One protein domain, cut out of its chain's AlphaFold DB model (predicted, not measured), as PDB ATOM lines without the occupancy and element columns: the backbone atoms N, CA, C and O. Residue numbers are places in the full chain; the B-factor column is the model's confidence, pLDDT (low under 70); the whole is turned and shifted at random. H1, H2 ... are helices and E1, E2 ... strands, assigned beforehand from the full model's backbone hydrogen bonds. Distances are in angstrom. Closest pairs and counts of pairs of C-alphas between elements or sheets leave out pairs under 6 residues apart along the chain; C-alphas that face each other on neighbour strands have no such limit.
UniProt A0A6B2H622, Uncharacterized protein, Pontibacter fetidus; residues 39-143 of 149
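Overview. This is residues 39 to 143 of the 149 residues of an uncharacterized protein of Pontibacter fetidus (UniProt A0A6B2H622). A strongly twisted sheet of four strands is the middle of three layers, with H1 and H4 over one face and H3, with the short H2, over the other. The small strand pair E1 and E4 lies away from this sheet, at one end of the domain. The printed part has 105 residues, with four named helices and six named strands in the order E1 E2 H1 E3 H2 E4 H3 E5 H4 E6; the large sheet runs E2 E5 E3 E6, all parallel, and E1 and E4 are antiparallel. The class is mixed, helices and strands, and the whole is compact, with a radius of gyration of the C-alphas of 12.9 A and spans of 38 by 32 by 20 A.

Arrangement. Start at the inner strands E5, residues 110 to 116, and E3, residues 74 to 80, parallel at 23 degrees, where N 76 and O 111 are within hydrogen-bond range at 2.8 A. Beside E3 is the edge strand E6, residues 138 to 142, parallel at 31 degrees, with N 142 and O 77 at 2.8 A. Beside E5 is the edge strand E2, residues 53 to 55, parallel at 25 degrees, with N 54 and O 114 at 3.0 A. H1, residues 60 to 70, is over E5 at a height over the sheet of 8.8 A; their closest C-alphas, of Trp 67 and Glu 111, are 6.6 A apart. On the same face H4, residues 122 to 135, is over E3 at 8.6 A, the closest C-alphas being those of Leu 79 and Leu 125, 6.6 A. On the opposite face H3, residues 97 to 105, is over E5 at 8.5 A and runs along it at 2 degrees on the local plane; the closest C-alphas, of His 102 and Val 112, are 5.1 A apart. H2, residues 82 to 85, is on the same face as H3. E2, H1, E3 and E5, H4, E6 are split strand-helix-strand units, each with another strand between its two strands and a right-handed crossover. E1, residues 40 to 42, and E4, residues 86 to 88, are antiparallel at 153 degrees; C-alphas 42 and 86 face each other at 4.9 A, with no backbone N and O within hydrogen-bond range. In H1 and H3 every O i to N i+4 pair is within range, in H4 9 of 10; H2 is too short for one.

Along the chain. Find C-alpha 40, where E1 begins, at (19.289, -31.107, 45.596). E3 starts at C-alpha 74, (9.788, -61.814, 45.385), and spans 19.6 A; E5 spans 19.2 A, H1 15.4 A and H4 20.0 A. E6 ends at C-alpha 142, (13.691, -51.722, 53.863).

Size, cuts and confidence. The two C-alphas farthest apart, of Gln 39 and Asp 73, are 38.4 A apart. The printed part has no cut and no long link. Its mean pLDDT is 89.8; residues 39 to 41 and 87 to 89 are under 70.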
ATOM      1  N   GLN A  39      20.262 -26.973  45.382       52.97
ATOM      2  CA  GLN A  39      21.360 -27.903  45.070       52.97
ATOM      3  C   GLN A  39      20.992 -29.392  45.145       52.97
ATOM      4  O   GLN A  39      21.856 -30.242  44.920       52.97
ATOM      5  N   THR A  40      19.738 -29.720  45.450       55.41
ATOM      6  CA  THR A  40      19.289 -31.107  45.596       55.41
ATOM      7  C   THR A  40      18.342 -31.434  44.450       55.41
ATOM      8  O   THR A  40      17.199 -30.986  44.427       55.41
ATOM      9  N   VAL A  41      18.822 -32.208  43.479       64.81
ATOM     10  CA  VAL A  41      18.002 -32.681  42.359       64.81
ATOM     11  C   VAL A  41      17.453 -34.062  42.709       64.81
ATOM     12  O   VAL A  41      18.168 -34.912  43.245       64.81
ATOM     13  N   SER A  42      16.170 -34.291  42.427       70.56
ATOM     14  CA  SER A  42      15.573 -35.618  42.562       70.56
ATOM     15  C   SER A  42      16.164 -36.566  41.524       70.56
ATOM     16  O   SER A  42      16.031 -36.349  40.318       70.56
ATOM     17  N   HIS A  43      16.772 -37.648  41.994       79.19
ATOM     18  CA  HIS A  43      17.285 -38.733  41.176       79.19
ATOM     19  C   HIS A  43      16.513 -40.009  41.500       79.19
ATOM     20  O   HIS A  43      16.515 -40.490  42.631       79.19
ATOM     21  N   PHE A  44      15.857 -40.560  40.483       86.06
ATOM     22  CA  PHE A  44      15.146 -41.832  40.563       86.06
ATOM     23  C   PHE A  44      15.895 -42.871  39.734       86.06
ATOM     24  O   PHE A  44      16.308 -42.589  38.608       86.06
ATOM     25  N   ALA A  45      16.080 -44.065  40.289       87.19
ATOM     26  CA  ALA A  45      16.811 -45.137  39.630       87.19
ATOM     27  C   ALA A  45      16.015 -45.817  38.501       87.19
ATOM     28  O   ALA A  45      14.819 -46.103  38.632       87.19
ATOM     29  N   TYR A  46      16.727 -46.143  37.419       90.00
ATOM     30  CA  TYR A  46      16.238 -46.898  36.265       90.00
ATOM     31  C   TYR A  46      17.165 -48.080  35.990       90.00
ATOM     32  O   TYR A  46      18.381 -47.924  36.041       90.00
ATOM     33  N   ILE A  47      16.589 -49.225  35.624       88.69
ATOM     34  CA  ILE A  47      17.307 -50.409  35.145       88.69
ATOM     35  C   ILE A  47      16.772 -50.742  33.757       88.69
ATOM     36  O   ILE A  47      15.560 -50.851  33.569       88.69
ATOM     37  N   ASP A  48      17.663 -50.835  32.769       88.19
ATOM     38  CA  ASP A  48      17.312 -51.075  31.362       88.19
ATOM     39  C   ASP A  48      16.261 -50.086  30.808       88.19
ATOM     40  O   ASP A  48      15.393 -50.434  30.008       88.19
ATOM     41  N   GLY A  49      16.307 -48.829  31.267       88.12
ATOM     42  CA  GLY A  49      15.351 -47.783  30.881       88.12
ATOM     43  C   GLY A  49      13.973 -47.894  31.546       88.12
ATOM     44  O   GLY A  49      13.067 -47.137  31.199       88.12
ATOM     45  N   VAL A  50      13.802 -48.801  32.510       90.94
ATOM     46  CA  VAL A  50      12.565 -48.989  33.277       90.94
ATOM     47  C   VAL A  50      12.791 -48.525  34.715       90.94
ATOM     48  O   VAL A  50      13.784 -48.917  35.328       90.94
ATOM     49  N   PRO A  51      11.915 -47.683  35.282       93.38
ATOM     50  CA  PRO A  51      12.110 -47.188  36.637       93.38
ATOM     51  C   PRO A  51      11.978 -48.329  37.648       93.38
ATOM     52  O   PRO A  51      11.011 -49.091  37.625       93.38
ATOM     53  N   ILE A  52      12.938 -48.398  38.565       95.00
ATOM     54  CA  ILE A  52      12.849 -49.211  39.786       95.00
ATOM     55  C   ILE A  52      12.493 -48.349  40.998       95.00
ATOM     56  O   ILE A  52      12.315 -48.867  42.093       95.00
ATOM     57  N   HIS A  53      12.390 -47.030  40.820       95.12
ATOM     58  CA  HIS A  53      12.128 -46.078  41.886       95.12
ATOM     59  C   HIS A  53      11.112 -45.026  41.445       95.12
ATOM     60  O   HIS A  53      11.282 -44.392  40.406       95.12
ATOM     61  N   ILE A  54      10.062 -44.835  42.241       93.88
ATOM     62  CA  ILE A  54       9.064 -43.777  42.051       93.88
ATOM     63  C   ILE A  54       8.894 -42.926  43.313       93.88
ATOM     64  O   ILE A  54       9.431 -43.221  44.383       93.88
ATOM     65  N   MET A  55       8.078 -41.885  43.193       91.94
ATOM     66  CA  MET A  55       7.675 -41.056  44.316       91.94
ATOM     67  C   MET A  55       6.287 -41.452  44.833       91.94
ATOM     68  O   MET A  55       5.282 -41.339  44.124       91.94
ATOM     69  N   GLY A  56       6.229 -41.900  46.089       92.62
ATOM     70  CA  GLY A  56       5.013 -42.408  46.721       92.62
ATOM     71  C   GLY A  56       4.342 -43.519  45.910       92.62
ATOM     72  O   GLY A  56       4.982 -44.426  45.396       92.62
ATOM     73  N   VAL A  57       3.021 -43.442  45.774       94.56
ATOM     74  CA  VAL A  57       2.232 -44.432  45.011       94.56
ATOM     75  C   VAL A  57       1.908 -43.968  43.590       94.56
ATOM     76  O   VAL A  57       1.310 -44.698  42.797       94.56
ATOM     77  N   ARG A  58       2.274 -42.728  43.249       88.31
ATOM     78  CA  ARG A  58       1.987 -42.172  41.931       88.31
ATOM     79  C   ARG A  58       2.864 -42.885  40.908       88.31
ATOM     80  O   ARG A  58       4.075 -42.935  41.061       88.31
ATOM     81  N   ASN A  59       2.247 -43.384  39.840       90.88
ATOM     82  CA  ASN A  59       2.908 -44.181  38.802       90.88
ATOM     83  C   ASN A  59       3.387 -45.568  39.278       90.88
ATOM     84  O   ASN A  59       4.318 -46.116  38.687       90.88
ATOM     85  N   TYR A  60       2.745 -46.167  40.293       94.94
ATOM     86  CA  TYR A  60       3.061 -47.536  40.739       94.94
ATOM     87  C   TYR A  60       3.017 -48.577  39.612       94.94
ATOM     88  O   TYR A  60       3.778 -49.541  39.636       94.94
ATOM     89  N   GLU A  61       2.196 -48.348  38.584       95.50
ATOM     90  CA  GLU A  61       2.128 -49.185  37.382       95.50
ATOM     91  C   GLU A  61       3.491 -49.358  36.697       95.50
ATOM     92  O   GLU A  61       3.756 -50.391  36.087       95.50
ATOM     93  N   LEU A  62       4.392 -48.377  36.818       94.94
ATOM     94  CA  LEU A  62       5.747 -48.487  36.283       94.94
ATOM     95  C   LEU A  62       6.588 -49.501  37.074       94.94
ATOM     96  O   LEU A  62       7.299 -50.300  36.465       94.94
ATOM     97  N   LEU A  63       6.456 -49.521  38.406       96.06
ATOM     98  CA  LEU A  63       7.100 -50.527  39.256       96.06
ATOM     99  C   LEU A  63       6.494 -51.913  39.043       96.06
ATOM    100  O   LEU A  63       7.218 -52.905  39.003       96.06
ATOM    101  N   LYS A  64       5.174 -51.988  38.862       95.62
ATOM    102  CA  LYS A  64       4.488 -53.240  38.542       95.62
ATOM    103  C   LYS A  64       4.977 -53.816  37.220       95.62
ATOM    104  O   LYS A  64       5.394 -54.969  37.183       95.62
ATOM    105  N   LYS A  65       5.037 -52.991  36.173       94.81
ATOM    106  CA  LYS A  65       5.616 -53.375  34.882       94.81
ATOM    107  C   LYS A  65       7.056 -53.868  35.036       94.81
ATOM    108  O   LYS A  65       7.430 -54.855  34.410       94.81
ATOM    109  N   ARG A  66       7.867 -53.200  35.862       94.75
ATOM    110  CA  ARG A  66       9.244 -53.627  36.134       94.75
ATOM    111  C   ARG A  66       9.298 -55.001  36.801       94.75
ATOM    112  O   ARG A  66      10.059 -55.853  36.352       94.75
ATOM    113  N   TRP A  67       8.482 -55.219  37.827       95.44
ATOM    114  CA  TRP A  67       8.383 -56.511  38.504       95.44
ATOM    115  C   TRP A  67       7.930 -57.625  37.549       95.44
ATOM    116  O   TRP A  67       8.543 -58.688  37.506       95.44
ATOM    117  N   GLU A  68       6.927 -57.365  36.708       93.56
ATOM    118  CA  GLU A  68       6.460 -58.320  35.693       93.56
ATOM    119  C   GLU A  68       7.562 -58.672  34.673       93.56
ATOM    120  O   GLU A  68       7.635 -59.805  34.198       93.56
ATOM    121  N   GLN A  69       8.451 -57.725  34.354       93.62
ATOM    122  CA  GLN A  69       9.577 -57.939  33.438       93.62
ATOM    123  C   GLN A  69      10.761 -58.672  34.075       93.62
ATOM    124  O   GLN A  69      11.496 -59.362  33.368       93.62
ATOM    125  N   SER A  70      10.976 -58.530  35.385       91.81
ATOM    126  CA  SER A  70      12.166 -59.079  36.041       91.81
ATOM    127  C   SER A  70      12.140 -60.602  36.177       91.81
ATOM    128  O   SER A  70      13.185 -61.215  36.401       91.81
ATOM    129  N   SER A  71      10.966 -61.226  36.017       88.25
ATOM    130  CA  SER A  71      10.756 -62.667  36.228       88.25
ATOM    131  C   SER A  71      11.194 -63.139  37.627       88.25
ATOM    132  O   SER A  71      11.562 -64.300  37.807       88.25
ATOM    133  N   LYS A  72      11.209 -62.230  38.615       92.06
ATOM    134  CA  LYS A  72      11.588 -62.505  40.007       92.06
ATOM    135  C   LYS A  72      10.355 -62.835  40.847       92.06
ATOM    136  O   LYS A  72       9.338 -62.148  40.788       92.06
ATOM    137  N   ASP A  73      10.489 -63.823  41.724       90.81
ATOM    138  CA  ASP A  73       9.371 -64.346  42.522       90.81
ATOM    139  C   ASP A  73       9.063 -63.520  43.780       90.81
ATOM    140  O   ASP A  73       8.148 -63.835  44.540       90.81
ATOM    141  N   SER A  74       9.881 -62.521  44.107       94.44
ATOM    142  CA  SER A  74       9.788 -61.814  45.385       94.44
ATOM    143  C   SER A  74      10.262 -60.377  45.249       94.44
ATOM    144  O   SER A  74      11.264 -60.118  44.590       94.44
ATOM    145  N   THR A  75       9.579 -59.449  45.916       97.44
ATOM    146  CA  THR A  75       9.966 -58.034  45.939       97.44
ATOM    147  C   THR A  75      10.572 -57.654  47.290       97.44
ATOM    148  O   THR A  75      10.028 -58.008  48.346       97.44
ATOM    149  N   ILE A  76      11.685 -56.924  47.249       97.75
ATOM    150  CA  ILE A  76      12.201 -56.116  48.356       97.75
ATOM    151  C   ILE A  76      11.755 -54.680  48.089       97.75
ATOM    152  O   ILE A  76      12.181 -54.069  47.109       97.75
ATOM    153  N   LEU A  77      10.886 -54.152  48.951       97.75
ATOM    154  CA  LEU A  77      10.396 -52.784  48.841       97.75
ATOM    155  C   LEU A  77      11.247 -51.848  49.698       97.75
ATOM    156  O   LEU A  77      11.238 -51.925  50.926       97.75
ATOM    157  N   VAL A  78      11.948 -50.930  49.050       96.75
ATOM    158  CA  VAL A  78      12.671 -49.841  49.695       96.75
ATOM    159  C   VAL A  78      11.731 -48.652  49.857       96.75
ATOM    160  O   VAL A  78      11.301 -48.043  48.881       96.75
ATOM    161  N   LEU A  79      11.426 -48.302  51.098       95.50
ATOM    162  CA  LEU A  79      10.691 -47.085  51.422       95.50
ATOM    163  C   LEU A  79      11.668 -45.992  51.834       95.50
ATOM    164  O   LEU A  79      12.777 -46.287  52.261       95.50
ATOM    165  N   GLY A  80      11.275 -44.728  51.737       91.75
ATOM    166  CA  GLY A  80      12.087 -43.667  52.318       91.75
ATOM    167  C   GLY A  80      11.620 -42.268  51.983       91.75
ATOM    168  O   GLY A  80      10.477 -42.060  51.578       91.75
ATOM    169  N   ASN A  81      12.511 -41.302  52.169       88.31
ATOM    170  CA  ASN A  81      12.208 -39.889  52.000       88.31
ATOM    171  C   ASN A  81      13.105 -39.243  50.931       88.31
ATOM    172  O   ASN A  81      13.575 -39.936  50.025       88.31
ATOM    173  N   SER A  82      13.344 -37.932  51.037       81.69
ATOM    174  CA  SER A  82      14.265 -37.217  50.154       81.69
ATOM    175  C   SER A  82      15.629 -37.888  50.063       81.69
ATOM    176  O   SER A  82      16.071 -38.133  48.951       81.69
ATOM    177  N   GLN A  83      16.224 -38.349  51.170       81.94
ATOM    178  CA  GLN A  83      17.531 -39.029  51.150       81.94
ATOM    179  C   GLN A  83      17.551 -40.321  50.317       81.94
ATOM    180  O   GLN A  83      18.616 -40.778  49.910       81.94
ATOM    181  N   THR A  84      16.389 -40.918  50.052       83.00
ATOM    182  CA  THR A  84      16.269 -42.094  49.184       83.00
ATOM    183  C   THR A  84      16.239 -41.731  47.704       83.00
ATOM    184  O   THR A  84      16.736 -42.516  46.903       83.00
ATOM    185  N   HIS A  85      15.673 -40.573  47.334       80.88
ATOM    186  CA  HIS A  85      15.572 -40.093  45.944       80.88
ATOM    187  C   HIS A  85      16.423 -38.852  45.649       80.88
ATOM    188  O   HIS A  85      16.179 -38.166  44.663       80.88
ATOM    189  N   SER A  86      17.400 -38.524  46.490       72.81
ATOM    190  CA  SER A  86      18.279 -37.376  46.288       72.81
ATOM    191  C   SER A  86      19.733 -37.789  46.425       72.81
ATOM    192  O   SER A  86      20.107 -38.409  47.422       72.81
ATOM    193  N   VAL A  87      20.557 -37.365  45.474       64.50
ATOM    194  CA  VAL A  87      22.011 -37.344  45.631       64.50
ATOM    195  C   VAL A  87      22.412 -35.876  45.682       64.50
ATOM    196  O   VAL A  87      22.203 -35.136  44.723       64.50
ATOM    197  N   ASN A  88      22.938 -35.433  46.822       65.06
ATOM    198  CA  ASN A  88      23.454 -34.073  46.944       65.06
ATOM    199  C   ASN A  88      24.693 -33.956  46.055       65.06
ATOM    200  O   ASN A  88      25.679 -34.634  46.324       65.06
ATOM    201  N   GLN A  89      24.648 -33.095  45.033       64.38
ATOM    202  CA  GLN A  89      25.771 -32.859  44.113       64.38
ATOM    203  C   GLN A  89      26.319 -34.152  43.472       64.38
ATOM    204  O   GLN A  89      27.502 -34.459  43.589       64.38
ATOM    205  N   MET A  90      25.439 -34.897  42.793       72.50
ATOM    206  CA  MET A  90      25.771 -36.149  42.104       72.50
ATOM    207  C   MET A  90      26.989 -36.002  41.180       72.50
ATOM    208  O   MET A  90      26.987 -35.179  40.262       72.50
ATOM    209  N   SER A  91      28.015 -36.815  41.423       76.12
ATOM    210  CA  SER A  91      29.186 -36.947  40.555       76.12
ATOM    211  C   SER A  91      28.956 -37.998  39.466       76.12
ATOM    212  O   SER A  91      28.127 -38.900  39.608       76.12
ATOM    213  N   ASP A  92      29.723 -37.914  38.377       76.44
ATOM    214  CA  ASP A  92      29.670 -38.908  37.303       76.44
ATOM    215  C   ASP A  92      29.959 -40.318  37.846       76.44
ATOM    216  O   ASP A  92      31.009 -40.575  38.438       76.44
ATOM    217  N   GLY A  93      29.022 -41.240  37.622       79.12
ATOM    218  CA  GLY A  93      29.113 -42.632  38.074       79.12
ATOM    219  C   GLY A  93      28.535 -42.901  39.465       79.12
ATOM    220  O   GLY A  93      28.444 -44.065  39.854       79.12
ATOM    221  N   GLU A  94      28.102 -41.876  40.203       83.31
ATOM    222  CA  GLU A  94      27.300 -42.093  41.407       83.31
ATOM    223  C   GLU A  94      25.887 -42.557  41.041       83.31
ATOM    224  O   GLU A  94      25.402 -42.360  39.928       83.31
ATOM    225  N   THR A  95      25.210 -43.204  41.985       87.06
ATOM    226  CA  THR A  95      23.806 -43.585  41.846       87.06
ATOM    227  C   THR A  95      23.153 -43.664  43.219       87.06
ATOM    228  O   THR A  95      23.815 -43.660  44.257       87.06
ATOM    229  N   THR A  96      21.830 -43.714  43.232       89.50
ATOM    230  CA  THR A  96      21.053 -43.851  44.467       89.50
ATOM    231  C   THR A  96      21.267 -45.232  45.095       89.50
ATOM    232  O   THR A  96      21.461 -46.226  44.391       89.50
ATOM    233  N   TYR A  97      21.173 -45.339  46.421       90.12
ATOM    234  CA  TYR A  97      21.342 -46.636  47.085       90.12
ATOM    235  C   TYR A  97      20.327 -47.715  46.650       90.12
ATOM    236  O   TYR A  97      20.713 -48.882  46.660       90.12
ATOM    237  N   PRO A  98      19.068 -47.412  46.249       93.25
ATOM    238  CA  PRO A  98      18.190 -48.434  45.689       93.25
ATOM    239  C   PRO A  98      18.744 -49.067  44.412       93.25
ATOM    240  O   PRO A  98      18.566 -50.265  44.224       93.25
ATOM    241  N   ALA A  99      19.448 -48.296  43.573       93.19
ATOM    242  CA  ALA A  99      20.134 -48.838  42.402       93.19
ATOM    243  C   ALA A  99      21.290 -49.757  42.810       93.19
ATOM    244  O   ALA A  99      21.367 -50.879  42.331       93.19
ATOM    245  N   LEU A 100      22.121 -49.332  43.769       92.75
ATOM    246  CA  LEU A 100      23.209 -50.175  44.287       92.75
ATOM    247  C   LEU A 100      22.685 -51.491  44.881       92.75
ATOM    248  O   LEU A 100      23.262 -52.552  44.665       92.75
ATOM    249  N   LEU A 101      21.577 -51.428  45.626       93.81
ATOM    250  CA  LEU A 101      20.941 -52.610  46.201       93.81
ATOM    251  C   LEU A 101      20.341 -53.519  45.120       93.81
ATOM    252  O   LEU A 101      20.383 -54.740  45.266       93.81
ATOM    253  N   HIS A 102      19.779 -52.935  44.056       95.00
ATOM    254  CA  HIS A 102      19.306 -53.683  42.892       95.00
ATOM    255  C   HIS A 102      20.454 -54.455  42.236       95.00
ATOM    256  O   HIS A 102      20.350 -55.674  42.102       95.00
ATOM    257  N   ASP A 103      21.561 -53.775  41.931       94.19
ATOM    258  CA  ASP A 103      22.732 -54.366  41.277       94.19
ATOM    259  C   ASP A 103      23.335 -55.511  42.106       94.19
ATOM    260  O   ASP A 103      23.587 -56.599  41.582       94.19
ATOM    261  N   GLU A 104      23.489 -55.311  43.419       95.38
ATOM    262  CA  GLU A 104      24.022 -56.329  44.338       95.38
ATOM    263  C   GLU A 104      23.139 -57.591  44.382       95.38
ATOM    264  O   GLU A 104      23.624 -58.716  44.527       95.38
ATOM    265  N   LEU A 105      21.823 -57.424  44.224       95.00
ATOM    266  CA  LEU A 105      20.848 -58.512  44.298       95.00
ATOM    267  C   LEU A 105      20.380 -59.018  42.928       95.00
ATOM    268  O   LEU A 105      19.543 -59.929  42.881       95.00
ATOM    269  N   ALA A 106      20.949 -58.524  41.827       92.00
ATOM    270  CA  ALA A 106      20.510 -58.830  40.465       92.00
ATOM    271  C   ALA A 106      20.493 -60.340  40.152       92.00
ATOM    272  O   ALA A 106      19.604 -60.835  39.452       92.00
ATOM    273  N   ASN A 107      21.425 -61.106  40.732       93.12
ATOM    274  CA  ASN A 107      21.542 -62.560  40.549       93.12
ATOM    275  C   ASN A 107      20.732 -63.391  41.561       93.12
ATOM    276  O   ASN A 107      20.867 -64.613  41.618       93.12
ATOM    277  N   THR A 108      19.887 -62.752  42.368       94.94
ATOM    278  CA  THR A 108      19.040 -63.426  43.361       94.94
ATOM    279  C   THR A 108      17.603 -63.583  42.858       94.94
ATOM    280  O   THR A 108      17.277 -63.205  41.736       94.94
ATOM    281  N   LYS A 109      16.711 -64.139  43.683       95.38
ATOM    282  CA  LYS A 109      15.271 -64.219  43.382       95.38
ATOM    283  C   LYS A 109      14.502 -62.917  43.646       95.38
ATOM    284  O   LYS A 109      13.284 -62.909  43.493       95.38
ATOM    285  N   TYR A 110      15.179 -61.873  44.122       96.50
ATOM    286  CA  TYR A 110      14.542 -60.643  44.572       96.50
ATOM    287  C   TYR A 110      14.581 -59.565  43.489       96.50
ATOM    288  O   TYR A 110      15.626 -59.339  42.885       96.50
ATOM    289  N   GLU A 111      13.456 -58.884  43.287       96.44
ATOM    290  CA  GLU A 111      13.412 -57.587  42.615       96.44
ATOM    291  C   GLU A 111      13.442 -56.483  43.670       96.44
ATOM    292  O   GLU A 111      12.667 -56.510  44.631       96.44
ATOM    293  N   VAL A 112      14.336 -55.513  43.497       97.19
ATOM    294  CA  VAL A 112      14.427 -54.342  44.374       97.19
ATOM    295  C   VAL A 112      13.635 -53.212  43.741       97.19
ATOM    296  O   VAL A 112      13.977 -52.744  42.658       97.19
ATOM    297  N   LEU A 113      12.582 -52.772  44.425       97.31
ATOM    298  CA  LEU A 113      11.754 -51.643  44.010       97.31
ATOM    299  C   LEU A 113      11.735 -50.598  45.115       97.31
ATOM    300  O   LEU A 113      11.721 -50.944  46.294       97.31
ATOM    301  N   ALA A 114      11.704 -49.325  44.747       96.56
ATOM    302  CA  ALA A 114      11.758 -48.219  45.683       96.56
ATOM    303  C   ALA A 114      10.592 -47.249  45.510       96.56
ATOM    304  O   ALA A 114      10.158 -46.928  44.403       96.56
ATOM    305  N   SER A 115      10.116 -46.730  46.634       95.69
ATOM    306  CA  SER A 115       9.155 -45.639  46.685       95.69
ATOM    307  C   SER A 115       9.521 -44.700  47.817       95.69
ATOM    308  O   SER A 115       9.603 -45.117  48.972       95.69
ATOM    309  N   SER A 116       9.680 -43.417  47.516       93.00
ATOM    310  CA  SER A 116       9.949 -42.426  48.554       93.00
ATOM    311  C   SER A 116       9.101 -41.172  48.428       93.00
ATOM    312  O   SER A 116       8.593 -40.848  47.363       93.00
ATOM    313  N   LEU A 117       8.916 -40.480  49.545       89.81
ATOM    314  CA  LEU A 117       8.108 -39.268  49.647       89.81
ATOM    315  C   LEU A 117       8.940 -38.173  50.326       89.81
ATOM    316  O   LEU A 117       9.520 -38.438  51.379       89.81
ATOM    317  N   PRO A 118       9.039 -36.956  49.768       85.56
ATOM    318  CA  PRO A 118       9.797 -35.881  50.402       85.56
ATOM    319  C   PRO A 118       9.342 -35.672  51.851       85.56
ATOM    320  O   PRO A 118       8.147 -35.591  52.116       85.56
ATOM    321  N   ASN A 119      10.296 -35.612  52.785       84.12
ATOM    322  CA  ASN A 119      10.033 -35.421  54.216       84.12
ATOM    323  C   ASN A 119       9.017 -36.413  54.836       84.12
ATOM    324  O   ASN A 119       8.319 -36.064  55.786       84.12
ATOM    325  N   ALA A 120       8.923 -37.640  54.307       87.94
ATOM    326  CA  ALA A 120       7.953 -38.601  54.815       87.94
ATOM    327  C   ALA A 120       8.230 -39.046  56.251       87.94
ATOM    328  O   ALA A 120       9.336 -39.474  56.598       87.94
ATOM    329  N   ASN A 121       7.172 -39.028  57.054       88.88
ATOM    330  CA  ASN A 121       7.141 -39.629  58.379       88.88
ATOM    331  C   ASN A 121       6.721 -41.112  58.322       88.88
ATOM    332  O   ASN A 121       6.266 -41.627  57.301       88.88
ATOM    333  N   LEU A 122       6.825 -41.814  59.455       90.19
ATOM    334  CA  LEU A 122       6.534 -43.249  59.525       90.19
ATOM    335  C   LEU A 122       5.080 -43.611  59.160       90.19
ATOM    336  O   LEU A 122       4.850 -44.685  58.610       90.19
ATOM    337  N   GLN A 123       4.103 -42.741  59.438       92.56
ATOM    338  CA  GLN A 123       2.698 -42.989  59.085       92.56
ATOM    339  C   GLN A 123       2.492 -42.904  57.570       92.56
ATOM    340  O   GLN A 123       1.795 -43.736  56.998       92.56
ATOM    341  N   GLU A 124       3.133 -41.944  56.907       92.94
ATOM    342  CA  GLU A 124       3.091 -41.826  55.446       92.94
ATOM    343  C   GLU A 124       3.774 -43.023  54.781       92.94
ATOM    344  O   GLU A 124       3.206 -43.625  53.868       92.94
ATOM    345  N   LEU A 125       4.938 -43.441  55.290       93.62
ATOM    346  CA  LEU A 125       5.607 -44.658  54.820       93.62
ATOM    347  C   LEU A 125       4.741 -45.905  55.037       93.62
ATOM    348  O   LEU A 125       4.711 -46.779  54.174       93.62
ATOM    349  N   TYR A 126       4.004 -45.981  56.147       94.69
ATOM    350  CA  TYR A 126       3.068 -47.075  56.405       94.69
ATOM    351  C   TYR A 126       1.910 -47.106  55.398       94.69
ATOM    352  O   TYR A 126       1.567 -48.179  54.909       94.69
ATOM    353  N   LEU A 127       1.342 -45.954  55.030       96.38
ATOM    354  CA  LEU A 127       0.292 -45.889  54.005       96.38
ATOM    355  C   LEU A 127       0.806 -46.336  52.631       96.38
ATOM    356  O   LEU A 127       0.121 -47.072  51.920       96.38
ATOM    357  N   VAL A 128       2.025 -45.927  52.268       96.44
ATOM    358  CA  VAL A 128       2.681 -46.401  51.042       96.44
ATOM    359  C   VAL A 128       2.905 -47.912  51.107       96.44
ATOM    360  O   VAL A 128       2.608 -48.610  50.143       96.44
ATOM    361  N   LEU A 129       3.383 -48.436  52.239       96.81
ATOM    362  CA  LEU A 129       3.589 -49.872  52.430       96.81
ATOM    363  C   LEU A 129       2.288 -50.669  52.273       96.81
ATOM    364  O   LEU A 129       2.259 -51.684  51.574       96.81
ATOM    365  N   ASP A 130       1.215 -50.210  52.914       97.56
ATOM    366  CA  ASP A 130      -0.096 -50.855  52.864       97.56
ATOM    367  C   ASP A 130      -0.653 -50.888  51.435       97.56
ATOM    368  O   ASP A 130      -1.211 -51.896  51.005       97.56
ATOM    369  N   PHE A 131      -0.453 -49.820  50.662       97.88
ATOM    370  CA  PHE A 131      -0.798 -49.817  49.245       97.88
ATOM    371  C   PHE A 131       0.073 -50.802  48.448       97.88
ATOM    372  O   PHE A 131      -0.443 -51.663  47.742       97.88
ATOM    373  N   MET A 132       1.397 -50.721  48.589       97.31
ATOM    374  CA  MET A 132       2.332 -51.511  47.779       97.31
ATOM    375  C   MET A 132       2.228 -53.016  48.032       97.31
ATOM    376  O   MET A 132       2.350 -53.800  47.097       97.31
ATOM    377  N   THR A 133       1.975 -53.439  49.271       96.88
ATOM    378  CA  THR A 133       1.828 -54.867  49.618       96.88
ATOM    379  C   THR A 133       0.544 -55.490  49.066       96.88
ATOM    380  O   THR A 133       0.470 -56.711  48.943       96.88
ATOM    381  N   ARG A 134      -0.458 -54.675  48.705       96.69
ATOM    382  CA  ARG A 134      -1.670 -55.129  48.006       96.69
ATOM    383  C   ARG A 134      -1.454 -55.306  46.504       96.69
ATOM    384  O   ARG A 134      -2.101 -56.160  45.905       96.69
ATOM    385  N   GLU A 135      -0.546 -54.530  45.917       96.00
ATOM    386  CA  GLU A 135      -0.314 -54.494  44.466       96.00
ATOM    387  C   GLU A 135       0.896 -55.327  44.007       96.00
ATOM    388  O   GLU A 135       0.956 -55.736  42.848       96.00
ATOM    389  N   LEU A 136       1.865 -55.581  44.892       95.75
ATOM    390  CA  LEU A 136       3.127 -56.263  44.589       95.75
ATOM    391  C   LEU A 136       3.407 -57.385  45.603       95.75
ATOM    392  O   LEU A 136       3.056 -57.252  46.779       95.75
ATOM    393  N   PRO A 137       4.112 -58.467  45.213       95.44
ATOM    394  CA  PRO A 137       4.496 -59.548  46.125       95.44
ATOM    395  C   PRO A 137       5.696 -59.144  46.994       95.44
ATOM    396  O   PRO A 137       6.815 -59.658  46.866       95.44
ATOM    397  N   VAL A 138       5.472 -58.177  47.879       97.38
ATOM    398  CA  VAL A 138       6.472 -57.667  48.818       97.38
ATOM    399  C   VAL A 138       6.713 -58.703  49.911       97.38
ATOM    400  O   VAL A 138       5.814 -59.050  50.672       97.38
ATOM    401  N   THR A 139       7.948 -59.191  50.000       97.38
ATOM    402  CA  THR A 139       8.370 -60.170  51.023       97.38
ATOM    403  C   THR A 139       9.257 -59.546  52.090       97.38
ATOM    404  O   THR A 139       9.322 -60.044  53.209       97.38
ATOM    405  N   HIS A 140       9.936 -58.452  51.742       97.19
ATOM    406  CA  HIS A 140      10.819 -57.715  52.630       97.19
ATOM    407  C   HIS A 140      10.606 -56.223  52.418       97.19
ATOM    408  O   HIS A 140      10.332 -55.775  51.303       97.19
ATOM    409  N   VAL A 141      10.773 -55.458  53.492       96.12
ATOM    410  CA  VAL A 141      10.686 -54.003  53.465       96.12
ATOM    411  C   VAL A 141      11.963 -53.444  54.062       96.12
ATOM    412  O   VAL A 141      12.352 -53.815  55.170       96.12
ATOM    413  N   THR A 142      12.598 -52.532  53.342       93.69
ATOM    414  CA  THR A 142      13.691 -51.722  53.863       93.69
ATOM    415  C   THR A 142      13.118 -50.368  54.234       93.69
ATOM    416  O   THR A 142      12.727 -49.594  53.359       93.69
ATOM    417  N   ILE A 143      13.062 -50.092  55.536       87.94
ATOM    418  CA  ILE A 143      12.733 -48.767  56.056       87.94
ATOM    419  C   ILE A 143      14.029 -48.163  56.599       87.94
ATOM    420  O   ILE A 143      14.571 -48.667  57.584       87.94
TER     421      ILE A 143